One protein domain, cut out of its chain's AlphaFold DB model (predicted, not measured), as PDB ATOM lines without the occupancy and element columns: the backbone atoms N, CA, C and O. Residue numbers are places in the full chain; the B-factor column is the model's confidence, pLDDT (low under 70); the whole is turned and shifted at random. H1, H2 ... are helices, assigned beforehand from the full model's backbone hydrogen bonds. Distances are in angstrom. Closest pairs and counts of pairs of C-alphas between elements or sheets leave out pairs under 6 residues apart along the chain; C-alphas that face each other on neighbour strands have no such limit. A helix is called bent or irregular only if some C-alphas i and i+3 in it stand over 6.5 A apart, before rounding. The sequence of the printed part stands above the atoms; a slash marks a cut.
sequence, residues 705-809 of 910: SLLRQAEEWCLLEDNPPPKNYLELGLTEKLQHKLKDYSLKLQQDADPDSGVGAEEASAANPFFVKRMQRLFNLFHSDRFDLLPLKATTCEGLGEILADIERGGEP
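What this domain is: This is residues 705 to 809 of the 910 residues of an uncharacterized protein of Cyclospora cayetanensis (UniProt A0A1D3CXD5). What shape? H2, H3 and H4 cross one another in a triangular core, H3 being the longest helix by residues with 19, and short H1 is near H2. What parts? The 105 printed residues have four named helices, H1 to H4 in order: all helix. The whole is compact, radius of gyration of the C-alphas 13.9 A, spanning 38 by 35 by 25 A.

Where its parts are: Where is H3? H3, residues 765 to 783, spans 18.6 A from (130.486, 207.907, 154.587) and is irregular: C-alphas 778 and 781 are 8.4 A apart. The others? H2 is residues 730 to 747, 25.6 A; H4 is 793 to 804, ending at (119.726, 197.562, 174.934); H1 is 708 to 712.

How they stand to each other: What touches H3? With residues 771 to 778 alone it touches H2, opposite ways at a steep tilt of 60 degrees, closest C-alphas Leu 738 and Leu 774, 6.0 A; H4 touches both. Backbones? Every O i to N i+4 pair is within hydrogen-bond range in H1, H2 and H4, 12 of 15 in H3.

The domain as a whole: Any cut? The printed part has no cut; links H1 to H2 and H2 to H3 are long. Low pLDDT? Residues 780 to 791, among others, are under 70.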
ATOM      1  N   SER A 705     124.374 221.160 172.797       65.19
ATOM      2  CA  SER A 705     123.039 220.565 172.725       65.19
ATOM      3  C   SER A 705     122.997 219.271 171.908       65.19
ATOM      4  O   SER A 705     122.214 218.400 172.238       65.19
ATOM      5  N   LEU A 706     123.800 219.116 170.849       75.44
ATOM      6  CA  LEU A 706     123.822 217.974 169.905       75.44
ATOM      7  C   LEU A 706     122.481 217.592 169.225       75.44
ATOM      8  O   LEU A 706     122.480 216.785 168.289       75.44
ATOM      9  N   LEU A 707     121.341 218.152 169.639       78.31
ATOM     10  CA  LEU A 707     120.000 217.727 169.224       78.31
ATOM     11  C   LEU A 707     119.657 218.107 167.778       78.31
ATOM     12  O   LEU A 707     118.866 217.405 167.160       78.31
ATOM     13  N   ARG A 708     120.318 219.112 167.187       78.00
ATOM     14  CA  ARG A 708     120.019 219.627 165.834       78.00
ATOM     15  C   ARG A 708     119.929 218.553 164.736       78.00
ATOM     16  O   ARG A 708     119.090 218.649 163.857       78.00
ATOM     17  N   GLN A 709     120.766 217.510 164.776       77.44
ATOM     18  CA  GLN A 709     120.679 216.402 163.801       77.44
ATOM     19  C   GLN A 709     119.496 215.455 164.062       77.44
ATOM     20  O   GLN A 709     119.035 214.805 163.142       77.44
ATOM     21  N   ALA A 710     119.017 215.346 165.305       77.56
ATOM     22  CA  ALA A 710     117.798 214.594 165.614       77.56
ATOM     23  C   ALA A 710     116.549 215.383 165.191       77.56
ATOM     24  O   ALA A 710     115.608 214.792 164.685       77.56
ATOM     25  N   GLU A 711     116.579 216.712 165.321       79.62
ATOM     26  CA  GLU A 711     115.579 217.636 164.770       79.62
ATOM     27  C   GLU A 711     115.511 217.547 163.232       79.62
ATOM     28  O   GLU A 711     114.449 217.306 162.672       79.62
ATOM     29  N   GLU A 712     116.666 217.620 162.557       80.62
ATOM     30  CA  GLU A 712     116.838 217.454 161.098       80.62
ATOM     31  C   GLU A 712     116.376 216.076 160.574       80.62
ATOM     32  O   GLU A 712     116.054 215.932 159.396       80.62
ATOM     33  N   TRP A 713     116.323 215.063 161.444       81.56
ATOM     34  CA  TRP A 713     115.843 213.707 161.151       81.56
ATOM     35  C   TRP A 713     114.453 213.407 161.746       81.56
ATOM     36  O   TRP A 713     114.032 212.254 161.731       81.56
ATOM     37  N   CYS A 714     113.755 214.410 162.293       80.38
ATOM     38  CA  CYS A 714     112.457 214.288 162.977       80.38
ATOM     39  C   CYS A 714     112.410 213.312 164.180       80.38
ATOM     40  O   CYS A 714     111.338 213.011 164.694       80.38
ATOM     41  N   LEU A 715     113.559 212.869 164.702       81.50
ATOM     42  CA  LEU A 715     113.662 211.890 165.797       81.50
ATOM     43  C   LEU A 715     113.244 212.429 167.172       81.50
ATOM     44  O   LEU A 715     113.214 211.666 168.134       81.50
ATOM     45  N   LEU A 716     112.989 213.733 167.314       78.50
ATOM     46  CA  LEU A 716     112.636 214.331 168.609       78.50
ATOM     47  C   LEU A 716     111.241 213.913 169.106       78.50
ATOM     48  O   LEU A 716     110.961 214.074 170.292       78.50
ATOM     49  N   GLU A 717     110.391 213.378 168.226       76.62
ATOM     50  CA  GLU A 717     109.098 212.787 168.594       76.62
ATOM     51  C   GLU A 717     109.271 211.340 169.098       76.62
ATOM     52  O   GLU A 717     108.720 210.983 170.139       76.62
ATOM     53  N   ASP A 718     110.112 210.548 168.421       75.00
ATOM     54  CA  ASP A 718     110.415 209.146 168.752       75.00
ATOM     55  C   ASP A 718     111.337 208.990 169.985       75.00
ATOM     56  O   ASP A 718     111.147 208.101 170.819       75.00
ATOM     57  N   ASN A 719     112.358 209.846 170.107       78.88
ATOM     58  CA  ASN A 719     113.365 209.849 171.176       78.88
ATOM     59  C   ASN A 719     113.484 211.258 171.803       78.88
ATOM     60  O   ASN A 719     114.473 211.965 171.569       78.88
ATOM     61  N   PRO A 720     112.475 211.700 172.576       80.00
ATOM     62  CA  PRO A 720     112.433 213.050 173.123       80.00
ATOM     63  C   PRO A 720     113.528 213.282 174.180       80.00
ATOM     64  O   PRO A 720     113.708 212.456 175.082       80.00
ATOM     65  N   PRO A 721     114.228 214.432 174.142       80.56
ATOM     66  CA  PRO A 721     115.310 214.724 175.072       80.56
ATOM     67  C   PRO A 721     114.828 214.796 176.531       80.56
ATOM     68  O   PRO A 721     113.793 215.411 176.810       80.56
ATOM     69  N   PRO A 722     115.593 214.246 177.499       81.44
ATOM     70  CA  PRO A 722     115.335 214.434 178.922       81.44
ATOM     71  C   PRO A 722     115.112 215.905 179.292       81.44
ATOM     72  O   PRO A 722     115.822 216.790 178.822       81.44
ATOM     73  N   LYS A 723     114.163 216.180 180.195       76.94
ATOM     74  CA  LYS A 723     113.737 217.554 180.544       76.94
ATOM     75  C   LYS A 723     114.869 218.465 181.043       76.94
ATOM     76  O   LYS A 723     114.779 219.678 180.898       76.94
ATOM     77  N   ASN A 724     115.941 217.876 181.568       80.06
ATOM     78  CA  ASN A 724     117.136 218.563 182.053       80.06
ATOM     79  C   ASN A 724     118.306 218.480 181.045       80.06
ATOM     80  O   ASN A 724     119.459 218.574 181.448       80.06
ATOM     81  N   TYR A 725     118.047 218.281 179.740       77.25
ATOM     82  CA  TYR A 725     119.079 217.960 178.737       77.25
ATOM     83  C   TYR A 725     120.302 218.881 178.798       77.25
ATOM     84  O   TYR A 725     121.433 218.410 178.741       77.25
ATOM     85  N   LEU A 726     120.098 220.196 178.930       76.75
ATOM     86  CA  LEU A 726     121.194 221.168 178.966       76.75
ATOM     87  C   LEU A 726     122.152 220.943 180.147       76.75
ATOM     88  O   LEU A 726     123.354 221.156 179.974       76.75
ATOM     89  N   GLU A 727     121.638 220.461 181.281       76.94
ATOM     90  CA  GLU A 727     122.369 220.168 182.522       76.94
ATOM     91  C   GLU A 727     123.122 218.825 182.482       76.94
ATOM     92  O   GLU A 727     124.023 218.614 183.292       76.94
ATOM     93  N   LEU A 728     122.779 217.930 181.544       77.38
ATOM     94  CA  LEU A 728     123.437 216.628 181.394       77.38
ATOM     95  C   LEU A 728     124.930 216.774 181.066       77.38
ATOM     96  O   LEU A 728     125.350 217.651 180.298       77.38
ATOM     97  N   GLY A 729     125.728 215.841 181.582       77.94
ATOM     98  CA  GLY A 729     127.135 215.718 181.235       77.94
ATOM     99  C   GLY A 729     127.317 215.371 179.756       77.94
ATOM    100  O   GLY A 729     126.490 214.686 179.151       77.94
ATOM    101  N   LEU A 730     128.437 215.800 179.159       76.62
ATOM    102  CA  LEU A 730     128.728 215.543 177.740       76.62
ATOM    103  C   LEU A 730     128.593 214.050 177.389       76.62
ATOM    104  O   LEU A 730     128.006 213.701 176.370       76.62
ATOM    105  N   THR A 731     129.077 213.169 178.266       76.44
ATOM    106  CA  THR A 731     128.980 211.708 178.150       76.44
ATOM    107  C   THR A 731     127.542 211.221 177.938       76.44
ATOM    108  O   THR A 731     127.306 210.363 177.094       76.44
ATOM    109  N   GLU A 732     126.575 211.786 178.660       78.94
ATOM    110  CA  GLU A 732     125.157 211.403 178.609       78.94
ATOM    111  C   GLU A 732     124.498 211.949 177.335       78.94
ATOM    112  O   GLU A 732     123.806 211.221 176.622       78.94
ATOM    113  N   LYS A 733     124.812 213.202 176.974       80.81
ATOM    114  CA  LYS A 733     124.418 213.823 175.696       80.81
ATOM    115  C   LYS A 733     124.907 213.015 174.489       80.81
ATOM    116  O   LYS A 733     124.200 212.883 173.494       80.81
ATOM    117  N   LEU A 734     126.095 212.422 174.589       82.56
ATOM    118  CA  LEU A 734     126.695 211.572 173.557       82.56
ATOM    119  C   LEU A 734     126.119 210.152 173.514       82.56
ATOM    120  O   LEU A 734     126.036 209.579 172.429       82.56
ATOM    121  N   GLN A 735     125.685 209.596 174.648       81.06
ATOM    122  CA  GLN A 735     124.921 208.342 174.674       81.06
ATOM    123  C   GLN A 735     123.541 208.530 174.037       81.06
ATOM    124  O   GLN A 735     123.144 207.719 173.202       81.06
ATOM    125  N   HIS A 736     122.859 209.639 174.339       83.12
ATOM    126  CA  HIS A 736     121.665 210.054 173.600       83.12
ATOM    127  C   HIS A 736     121.977 210.171 172.107       83.12
ATOM    128  O   HIS A 736     121.253 209.630 171.280       83.12
ATOM    129  N   LYS A 737     123.113 210.787 171.749       84.62
ATOM    130  CA  LYS A 737     123.459 210.964 170.340       84.62
ATOM    131  C   LYS A 737     123.777 209.660 169.603       84.62
ATOM    132  O   LYS A 737     123.519 209.565 168.408       84.62
ATOM    133  N   LEU A 738     124.289 208.644 170.297       85.44
ATOM    134  CA  LEU A 738     124.459 207.301 169.740       85.44
ATOM    135  C   LEU A 738     123.106 206.603 169.512       85.44
ATOM    136  O   LEU A 738     122.939 205.950 168.482       85.44
ATOM    137  N   LYS A 739     122.124 206.802 170.406       84.56
ATOM    138  CA  LYS A 739     120.738 206.340 170.207       84.56
ATOM    139  C   LYS A 739     120.089 206.999 168.991       84.56
ATOM    140  O   LYS A 739     119.552 206.277 168.161       84.56
ATOM    141  N   ASP A 740     120.227 208.317 168.816       85.81
ATOM    142  CA  ASP A 740     119.715 209.028 167.630       85.81
ATOM    143  C   ASP A 740     120.241 208.399 166.318       85.81
ATOM    144  O   ASP A 740     119.487 208.181 165.373       85.81
ATOM    145  N   TYR A 741     121.536 208.054 166.260       85.31
ATOM    146  CA  TYR A 741     122.134 207.389 165.091       85.31
ATOM    147  C   TYR A 741     121.637 205.942 164.913       85.31
ATOM    148  O   TYR A 741     121.495 205.486 163.782       85.31
ATOM    149  N   SER A 742     121.358 205.217 166.001       85.62
ATOM    150  CA  SER A 742     120.770 203.871 165.932       85.62
ATOM    151  C   SER A 742     119.320 203.904 165.442       85.62
ATOM    152  O   SER A 742     118.929 203.073 164.629       85.62
ATOM    153  N   LEU A 743     118.538 204.881 165.901       85.81
ATOM    154  CA  LEU A 743     117.144 205.071 165.517       85.81
ATOM    155  C   LEU A 743     117.017 205.534 164.058       85.81
ATOM    156  O   LEU A 743     116.177 205.015 163.327       85.81
ATOM    157  N   LYS A 744     117.909 206.416 163.582       86.56
ATOM    158  CA  LYS A 744     117.916 206.806 162.162       86.56
ATOM    159  C   LYS A 744     118.186 205.623 161.225       86.56
ATOM    160  O   LYS A 744     117.615 205.558 160.143       86.56
ATOM    161  N   LEU A 745     119.003 204.656 161.645       84.81
ATOM    162  CA  LEU A 745     119.213 203.417 160.884       84.81
ATOM    163  C   LEU A 745     118.008 202.472 160.895       84.81
ATOM    164  O   LEU A 745     117.911 201.645 159.996       84.81
ATOM    165  N   GLN A 746     117.121 202.570 161.887       82.88
ATOM    166  CA  GLN A 746     115.870 201.810 161.908       82.88
ATOM    167  C   GLN A 746     114.876 202.442 160.926       82.88
ATOM    168  O   GLN A 746     114.463 201.765 159.991       82.88
ATOM    169  N   GLN A 747     114.651 203.759 161.018       82.75
ATOM    170  CA  GLN A 747     113.820 204.497 160.055       82.75
ATOM    171  C   GLN A 747     114.280 204.324 158.594       82.75
ATOM    172  O   GLN A 747     113.451 204.149 157.709       82.75
ATOM    173  N   ASP A 748     115.592 204.355 158.324       83.31
ATOM    174  CA  ASP A 748     116.141 204.167 156.968       83.31
ATOM    175  C   ASP A 748     116.115 202.697 156.493       83.31
ATOM    176  O   ASP A 748     116.400 202.428 155.325       83.31
ATOM    177  N   ALA A 749     115.812 201.743 157.381       79.56
ATOM    178  CA  ALA A 749     115.633 200.326 157.060       79.56
ATOM    179  C   ALA A 749     114.151 199.917 156.948       79.56
ATOM    180  O   ALA A 749     113.853 198.872 156.363       79.56
ATOM    181  N   ASP A 750     113.226 200.724 157.477       79.19
ATOM    182  CA  ASP A 750     111.789 200.494 157.354       79.19
ATOM    183  C   ASP A 750     111.340 200.688 155.892       79.19
ATOM    184  O   ASP A 750     111.567 201.752 155.307       79.19
ATOM    185  N   PRO A 751     110.672 199.696 155.266       70.31
ATOM    186  CA  PRO A 751     110.337 199.741 153.839       70.31
ATOM    187  C   PRO A 751     109.296 200.815 153.493       70.31
ATOM    188  O   PRO A 751     109.237 201.264 152.349       70.31
ATOM    189  N   ASP A 752     108.503 201.246 154.476       71.50
ATOM    190  CA  ASP A 752     107.482 202.285 154.327       71.50
ATOM    191  C   ASP A 752     108.067 203.715 154.390       71.50
ATOM    192  O   ASP A 752     107.366 204.677 154.083       71.50
ATOM    193  N   SER A 753     109.357 203.870 154.727       67.25
ATOM    194  CA  SER A 753     110.059 205.167 154.734       67.25
ATOM    195  C   SER A 753     110.258 205.766 153.334       67.25
ATOM    196  O   SER A 753     110.462 206.972 153.193       67.25
ATOM    197  N   GLY A 754     110.232 204.924 152.294       65.31
ATOM    198  CA  GLY A 754     110.491 205.308 150.905       65.31
ATOM    199  C   GLY A 754     111.953 205.646 150.575       65.31
ATOM    200  O   GLY A 754     112.227 206.014 149.435       65.31
ATOM    201  N   VAL A 755     112.885 205.520 151.527       72.06
ATOM    202  CA  VAL A 755     114.297 205.901 151.353       72.06
ATOM    203  C   VAL A 755     115.020 204.929 150.413       72.06
ATOM    204  O   VAL A 755     115.025 203.715 150.624       72.06
ATOM    205  N   GLY A 756     115.670 205.451 149.367       67.56
ATOM    206  CA  GLY A 756     116.465 204.633 148.452       67.56
ATOM    207  C   GLY A 756     117.753 204.099 149.096       67.56
ATOM    208  O   GLY A 756     118.382 204.768 149.912       67.56
ATOM    209  N   ALA A 757     118.228 202.925 148.671       65.19
ATOM    210  CA  ALA A 757     119.457 202.319 149.211       65.19
ATOM    211  C   ALA A 757     120.744 203.154 148.986       65.19
ATOM    212  O   ALA A 757     121.745 202.926 149.663       65.19
ATOM    213  N   GLU A 758     120.730 204.117 148.056       62.75
ATOM    214  CA  GLU A 758     121.817 205.097 147.862       62.75
ATOM    215  C   GLU A 758     121.632 206.385 148.694       62.75
ATOM    216  O   GLU A 758     122.591 207.127 148.900       62.75
ATOM    217  N   GLU A 759     120.421 206.633 149.204       65.06
ATOM    218  CA  GLU A 759     120.046 207.802 150.016       65.06
ATOM    219  C   GLU A 759     120.099 207.503 151.524       65.06
ATOM    220  O   GLU A 759     120.333 208.407 152.328       65.06
ATOM    221  N   ALA A 760     119.938 206.230 151.906       77.19
ATOM    222  CA  ALA A 760     119.993 205.749 153.282       77.19
ATOM    223  C   ALA A 760     121.285 206.160 154.011       77.19
ATOM    224  O   ALA A 760     122.393 206.102 153.470       77.19
ATOM    225  N   SER A 761     121.177 206.484 155.302       79.69
ATOM    226  CA  SER A 761     122.301 206.957 156.125       79.69
ATOM    227  C   SER A 761     123.463 205.958 156.211       79.69
ATOM    228  O   SER A 761     124.612 206.357 156.412       79.69
ATOM    229  N   ALA A 762     123.203 204.665 155.992       78.44
ATOM    230  CA  ALA A 762     124.225 203.626 155.875       78.44
ATOM    231  C   ALA A 762     125.172 203.820 154.668       78.44
ATOM    232  O   ALA A 762     126.356 203.487 154.768       78.44
ATOM    233  N   ALA A 763     124.698 204.411 153.564       76.00
ATOM    234  CA  ALA A 763     125.518 204.753 152.399       76.00
ATOM    235  C   ALA A 763     126.383 206.011 152.628       76.00
ATOM    236  O   ALA A 763     127.422 206.185 151.986       76.00
ATOM    237  N   ASN A 764     126.003 206.885 153.568       77.94
ATOM    238  CA  ASN A 764     126.685 208.156 153.808       77.94
ATOM    239  C   ASN A 764     128.013 207.964 154.584       77.94
ATOM    240  O   ASN A 764     128.008 207.700 155.792       77.94
ATOM    241  N   PRO A 765     129.191 208.199 153.967       72.38
ATOM    242  CA  PRO A 765     130.486 207.907 154.587       72.38
ATOM    243  C   PRO A 765     130.848 208.836 155.757       72.38
ATOM    244  O   PRO A 765     131.826 208.568 156.461       72.38
ATOM    245  N   PHE A 766     130.106 209.930 155.972       74.69
ATOM    246  CA  PHE A 766     130.233 210.761 157.171       74.69
ATOM    247  C   PHE A 766     129.396 210.211 158.324       74.69
ATOM    248  O   PHE A 766     129.899 210.165 159.445       74.69
ATOM    249  N   PHE A 767     128.174 209.742 158.055       82.44
ATOM    250  CA  PHE A 767     127.322 209.093 159.052       82.44
ATOM    251  C   PHE A 767     128.008 207.843 159.616       82.44
ATOM    252  O   PHE A 767     128.243 207.771 160.822       82.44
ATOM    253  N   VAL A 768     128.476 206.945 158.735       78.94
ATOM    254  CA  VAL A 768     129.237 205.728 159.087       78.94
ATOM    255  C   VAL A 768     130.390 206.040 160.051       78.94
ATOM    256  O   VAL A 768     130.516 205.429 161.111       78.94
ATOM    257  N   LYS A 769     131.221 207.040 159.727       76.31
ATOM    258  CA  LYS A 769     132.393 207.412 160.540       76.31
ATOM    259  C   LYS A 769     132.036 208.104 161.855       76.31
ATOM    260  O   LYS A 769     132.814 208.019 162.805       76.31
ATOM    261  N   ARG A 770     130.903 208.809 161.923       80.88
ATOM    262  CA  ARG A 770     130.397 209.416 163.165       80.88
ATOM    263  C   ARG A 770     129.845 208.344 164.102       80.88
ATOM    264  O   ARG A 770     130.258 208.313 165.258       80.88
ATOM    265  N   MET A 771     129.029 207.421 163.587       81.81
ATOM    266  CA  MET A 771     128.518 206.276 164.346       81.81
ATOM    267  C   MET A 771     129.661 205.410 164.890       81.81
ATOM    268  O   MET A 771     129.710 205.161 166.088       81.81
ATOM    269  N   GLN A 772     130.636 205.038 164.049       80.31
ATOM    270  CA  GLN A 772     131.828 204.284 164.468       80.31
ATOM    271  C   GLN A 772     132.603 204.983 165.599       80.31
ATOM    272  O   GLN A 772     133.054 204.327 166.533       80.31
ATOM    273  N   ARG A 773     132.748 206.317 165.559       80.06
ATOM    274  CA  ARG A 773     133.417 207.079 166.631       80.06
ATOM    275  C   ARG A 773     132.631 207.063 167.942       80.06
ATOM    276  O   ARG A 773     133.236 206.833 168.985       80.06
ATOM    277  N   LEU A 774     131.317 207.286 167.893       81.00
ATOM    278  CA  LEU A 774     130.461 207.240 169.083       81.00
ATOM    279  C   LEU A 774     130.399 205.824 169.675       81.00
ATOM    280  O   LEU A 774     130.565 205.663 170.880       81.00
ATOM    281  N   PHE A 775     130.258 204.793 168.838       82.19
ATOM    282  CA  PHE A 775     130.297 203.396 169.269       82.19
ATOM    283  C   PHE A 775     131.630 203.061 169.955       82.19
ATOM    284  O   PHE A 775     131.633 202.516 171.055       82.19
ATOM    285  N   ASN A 776     132.767 203.457 169.374       79.25
ATOM    286  CA  ASN A 776     134.086 203.194 169.959       79.25
ATOM    287  C   ASN A 776     134.315 203.911 171.299       79.25
ATOM    288  O   ASN A 776     135.068 203.406 172.133       79.25
ATOM    289  N   LEU A 777     133.669 205.059 171.527       80.00
ATOM    290  CA  LEU A 777     133.754 205.785 172.795       80.00
ATOM    291  C   LEU A 777     133.101 205.014 173.955       80.00
ATOM    292  O   LEU A 777     133.595 205.084 175.080       80.00
ATOM    293  N   PHE A 778     132.028 204.262 173.685       78.94
ATOM    294  CA  PHE A 778     131.238 203.564 174.709       78.94
ATOM    295  C   PHE A 778     131.419 202.039 174.735       78.94
ATOM    296  O   PHE A 778     131.195 201.423 175.777       78.94
ATOM    297  N   HIS A 779     131.831 201.430 173.619       77.31
ATOM    298  CA  HIS A 779     131.852 199.977 173.399       77.31
ATOM    299  C   HIS A 779     133.150 199.498 172.719       77.31
ATOM    300  O   HIS A 779     133.148 198.557 171.920       77.31
ATOM    301  N   SER A 780     134.282 200.152 173.007       69.25
ATOM    302  CA  SER A 780     135.609 199.766 172.485       69.25
ATOM    303  C   SER A 780     136.001 198.323 172.827       69.25
ATOM    304  O   SER A 780     136.614 197.648 172.004       69.25
ATOM    305  N   ASP A 781     135.581 197.825 173.991       66.88
ATOM    306  CA  ASP A 781     135.728 196.431 174.430       66.88
ATOM    307  C   ASP A 781     135.038 195.426 173.491       66.88
ATOM    308  O   ASP A 781     135.529 194.312 173.305       66.88
ATOM    309  N   ARG A 782     133.919 195.826 172.876       62.53
ATOM    310  CA  ARG A 782     133.182 195.026 171.889       62.53
ATOM    311  C   ARG A 782     133.670 195.270 170.463       62.53
ATOM    312  O   ARG A 782     133.595 194.355 169.649       62.53
ATOM    313  N   PHE A 783     134.214 196.450 170.158       61.31
ATOM    314  CA  PHE A 783     134.767 196.762 168.834       61.31
ATOM    315  C   PHE A 783     135.997 195.903 168.490       61.31
ATOM    316  O   PHE A 783     136.090 195.407 167.370       61.31
ATOM    317  N   ASP A 784     136.879 195.631 169.461       57.97
ATOM    318  CA  ASP A 784     138.034 194.725 169.296       57.97
ATOM    319  C   ASP A 784     137.632 193.269 168.954       57.97
ATOM    320  O   ASP A 784     138.457 192.489 168.469       57.97
ATOM    321  N   LEU A 785     136.370 192.884 169.188       53.75
ATOM    322  CA  LEU A 785     135.826 191.562 168.857       53.75
ATOM    323  C   LEU A 785     135.199 191.497 167.454       53.75
ATOM    324  O   LEU A 785     134.846 190.405 166.994       53.75
ATOM    325  N   LEU A 786     135.055 192.631 166.758       56.22
ATOM    326  CA  LEU A 786     134.441 192.672 165.434       56.22
ATOM    327  C   LEU A 786     135.453 192.316 164.338       56.22
ATOM    328  O   LEU A 786     136.492 192.969 164.207       56.22
ATOM    329  N   PRO A 787     135.162 191.327 163.470       54.00
ATOM    330  CA  PRO A 787     135.945 191.156 162.258       54.00
ATOM    331  C   PRO A 787     135.788 192.406 161.381       54.00
ATOM    332  O   PRO A 787     134.701 192.971 161.297       54.00
ATOM    333  N   LEU A 788     136.835 192.773 160.634       50.56
ATOM    334  CA  LEU A 788     136.935 193.956 159.746       50.56
ATOM    335  C   LEU A 788     135.865 194.075 158.627       50.56
ATOM    336  O   LEU A 788     135.980 194.924 157.749       50.56
ATOM    337  N   LYS A 789     134.847 193.209 158.622       46.47
ATOM    338  CA  LYS A 789     133.669 193.240 157.740       46.47
ATOM    339  C   LYS A 789     132.359 193.570 158.474       46.47
ATOM    340  O   LYS A 789     131.373 193.840 157.807       46.47
ATOM    341  N   ALA A 790     132.350 193.550 159.809       49.59
ATOM    342  CA  ALA A 790     131.194 193.846 160.661       49.59
ATOM    343  C   ALA A 790     131.167 195.308 161.155       49.59
ATOM    344  O   ALA A 790     130.390 195.661 162.031       49.59
ATOM    345  N   THR A 791     132.013 196.177 160.592       59.69
ATOM    346  CA  THR A 791     132.038 197.622 160.879       59.69
ATOM    347  C   THR A 791     131.029 198.414 160.030       59.69
ATOM    348  O   THR A 791     131.213 199.616 159.826       59.69
ATOM    349  N   THR A 792     130.015 197.747 159.467       70.25
ATOM    350  CA  THR A 792     128.887 198.377 158.765       70.25
ATOM    351  C   THR A 792     127.941 199.033 159.771       70.25
ATOM    352  O   THR A 792     127.883 198.622 160.928       70.25
ATOM    353  N   CYS A 793     127.189 200.054 159.345       69.44
ATOM    354  CA  CYS A 793     126.194 200.704 160.205       69.44
ATOM    355  C   CYS A 793     125.159 199.711 160.748       69.44
ATOM    356  O   CYS A 793     124.873 199.724 161.938       69.44
ATOM    357  N   GLU A 794     124.666 198.819 159.885       72.69
ATOM    358  CA  GLU A 794     123.732 197.738 160.224       72.69
ATOM    359  C   GLU A 794     124.269 196.869 161.369       72.69
ATOM    360  O   GLU A 794     123.630 196.767 162.411       72.69
ATOM    361  N   GLY A 795     125.486 196.326 161.231       73.88
ATOM    362  CA  GLY A 795     126.094 195.473 162.257       73.88
ATOM    363  C   GLY A 795     126.337 196.206 163.578       73.88
ATOM    364  O   GLY A 795     126.139 195.634 164.646       73.88
ATOM    365  N   LEU A 796     126.705 197.491 163.535       76.50
ATOM    366  CA  LEU A 796     126.820 198.315 164.743       76.50
ATOM    367  C   LEU A 796     125.448 198.582 165.390       76.50
ATOM    368  O   LEU A 796     125.351 198.567 166.616       76.50
ATOM    369  N   GLY A 797     124.394 198.775 164.592       75.12
ATOM    370  CA  GLY A 797     123.012 198.924 165.056       75.12
ATOM    371  C   GLY A 797     122.452 197.647 165.690       75.12
ATOM    372  O   GLY A 797     121.859 197.711 166.765       75.12
ATOM    373  N   GLU A 798     122.712 196.477 165.098       75.88
ATOM    374  CA  GLU A 798     122.371 195.170 165.681       75.88
ATOM    375  C   GLU A 798     123.012 194.984 167.065       75.88
ATOM    376  O   GLU A 798     122.341 194.564 168.010       75.88
ATOM    377  N   ILE A 799     124.292 195.350 167.216       75.50
ATOM    378  CA  ILE A 799     125.011 195.235 168.493       75.50
ATOM    379  C   ILE A 799     124.465 196.215 169.538       75.50
ATOM    380  O   ILE A 799     124.366 195.848 170.708       75.50
ATOM    381  N   LEU A 800     124.088 197.437 169.143       78.94
ATOM    382  CA  LEU A 800     123.422 198.388 170.041       78.94
ATOM    383  C   LEU A 800     122.064 197.847 170.502       78.94
ATOM    384  O   LEU A 800     121.802 197.822 171.702       78.94
ATOM    385  N   ALA A 801     121.251 197.309 169.590       76.69
ATOM    386  CA  ALA A 801     119.978 196.682 169.934       76.69
ATOM    387  C   ALA A 801     120.150 195.461 170.862       76.69
ATOM    388  O   ALA A 801     119.340 195.254 171.762       76.69
ATOM    389  N   ASP A 802     121.210 194.661 170.707       76.00
ATOM    390  CA  ASP A 802     121.527 193.560 171.630       76.00
ATOM    391  C   ASP A 802     122.021 194.042 173.005       76.00
ATOM    392  O   ASP A 802     121.703 193.415 174.019       76.00
ATOM    393  N   ILE A 803     122.742 195.166 173.072       74.31
ATOM    394  CA  ILE A 803     123.120 195.824 174.335       74.31
ATOM    395  C   ILE A 803     121.871 196.341 175.062       74.31
ATOM    396  O   ILE A 803     121.713 196.086 176.255       74.31
ATOM    397  N   GLU A 804     120.960 197.013 174.356       72.94
ATOM    398  CA  GLU A 804     119.726 197.562 174.934       72.94
ATOM    399  C   GLU A 804     118.718 196.475 175.334       72.94
ATOM    400  O   GLU A 804     118.019 196.622 176.336       72.94
ATOM    401  N   ARG A 805     118.707 195.332 174.634       72.50
ATOM    402  CA  ARG A 805     117.974 194.117 175.040       72.50
ATOM    403  C   ARG A 805     118.622 193.358 176.210       72.50
ATOM    404  O   ARG A 805     118.098 192.323 176.616       72.50
ATOM    405  N   GLY A 806     119.743 193.840 176.759       57.47
ATOM    406  CA  GLY A 806     120.427 193.229 177.904       57.47
ATOM    407  C   GLY A 806     121.131 191.904 177.590       57.47
ATOM    408  O   GLY A 806     121.349 191.096 178.492       57.47
ATOM    409  N   GLY A 807     121.469 191.649 176.322       50.50
ATOM    410  CA  GLY A 807     122.084 190.399 175.886       50.50
ATOM    411  C   GLY A 807     123.555 190.265 176.294       50.50
ATOM    412  O   GLY A 807     124.389 191.129 175.996       50.50
ATOM    413  N   GLU A 808     123.911 189.123 176.896       42.94
ATOM    414  CA  GLU A 808     125.302 188.660 176.859       42.94
ATOM    415  C   GLU A 808     125.726 188.389 175.402       42.94
ATOM    416  O   GLU A 808     124.914 187.934 174.589       42.94
ATOM    417  N   PRO A 809     126.991 188.673 175.042       42.31
ATOM    418  CA  PRO A 809     127.417 188.699 173.650       42.31
ATOM    419  C   PRO A 809     127.389 187.302 173.020       42.31
ATOM    420  O   PRO A 809     128.238 186.449 173.295       42.31
TER     421      PRO A 809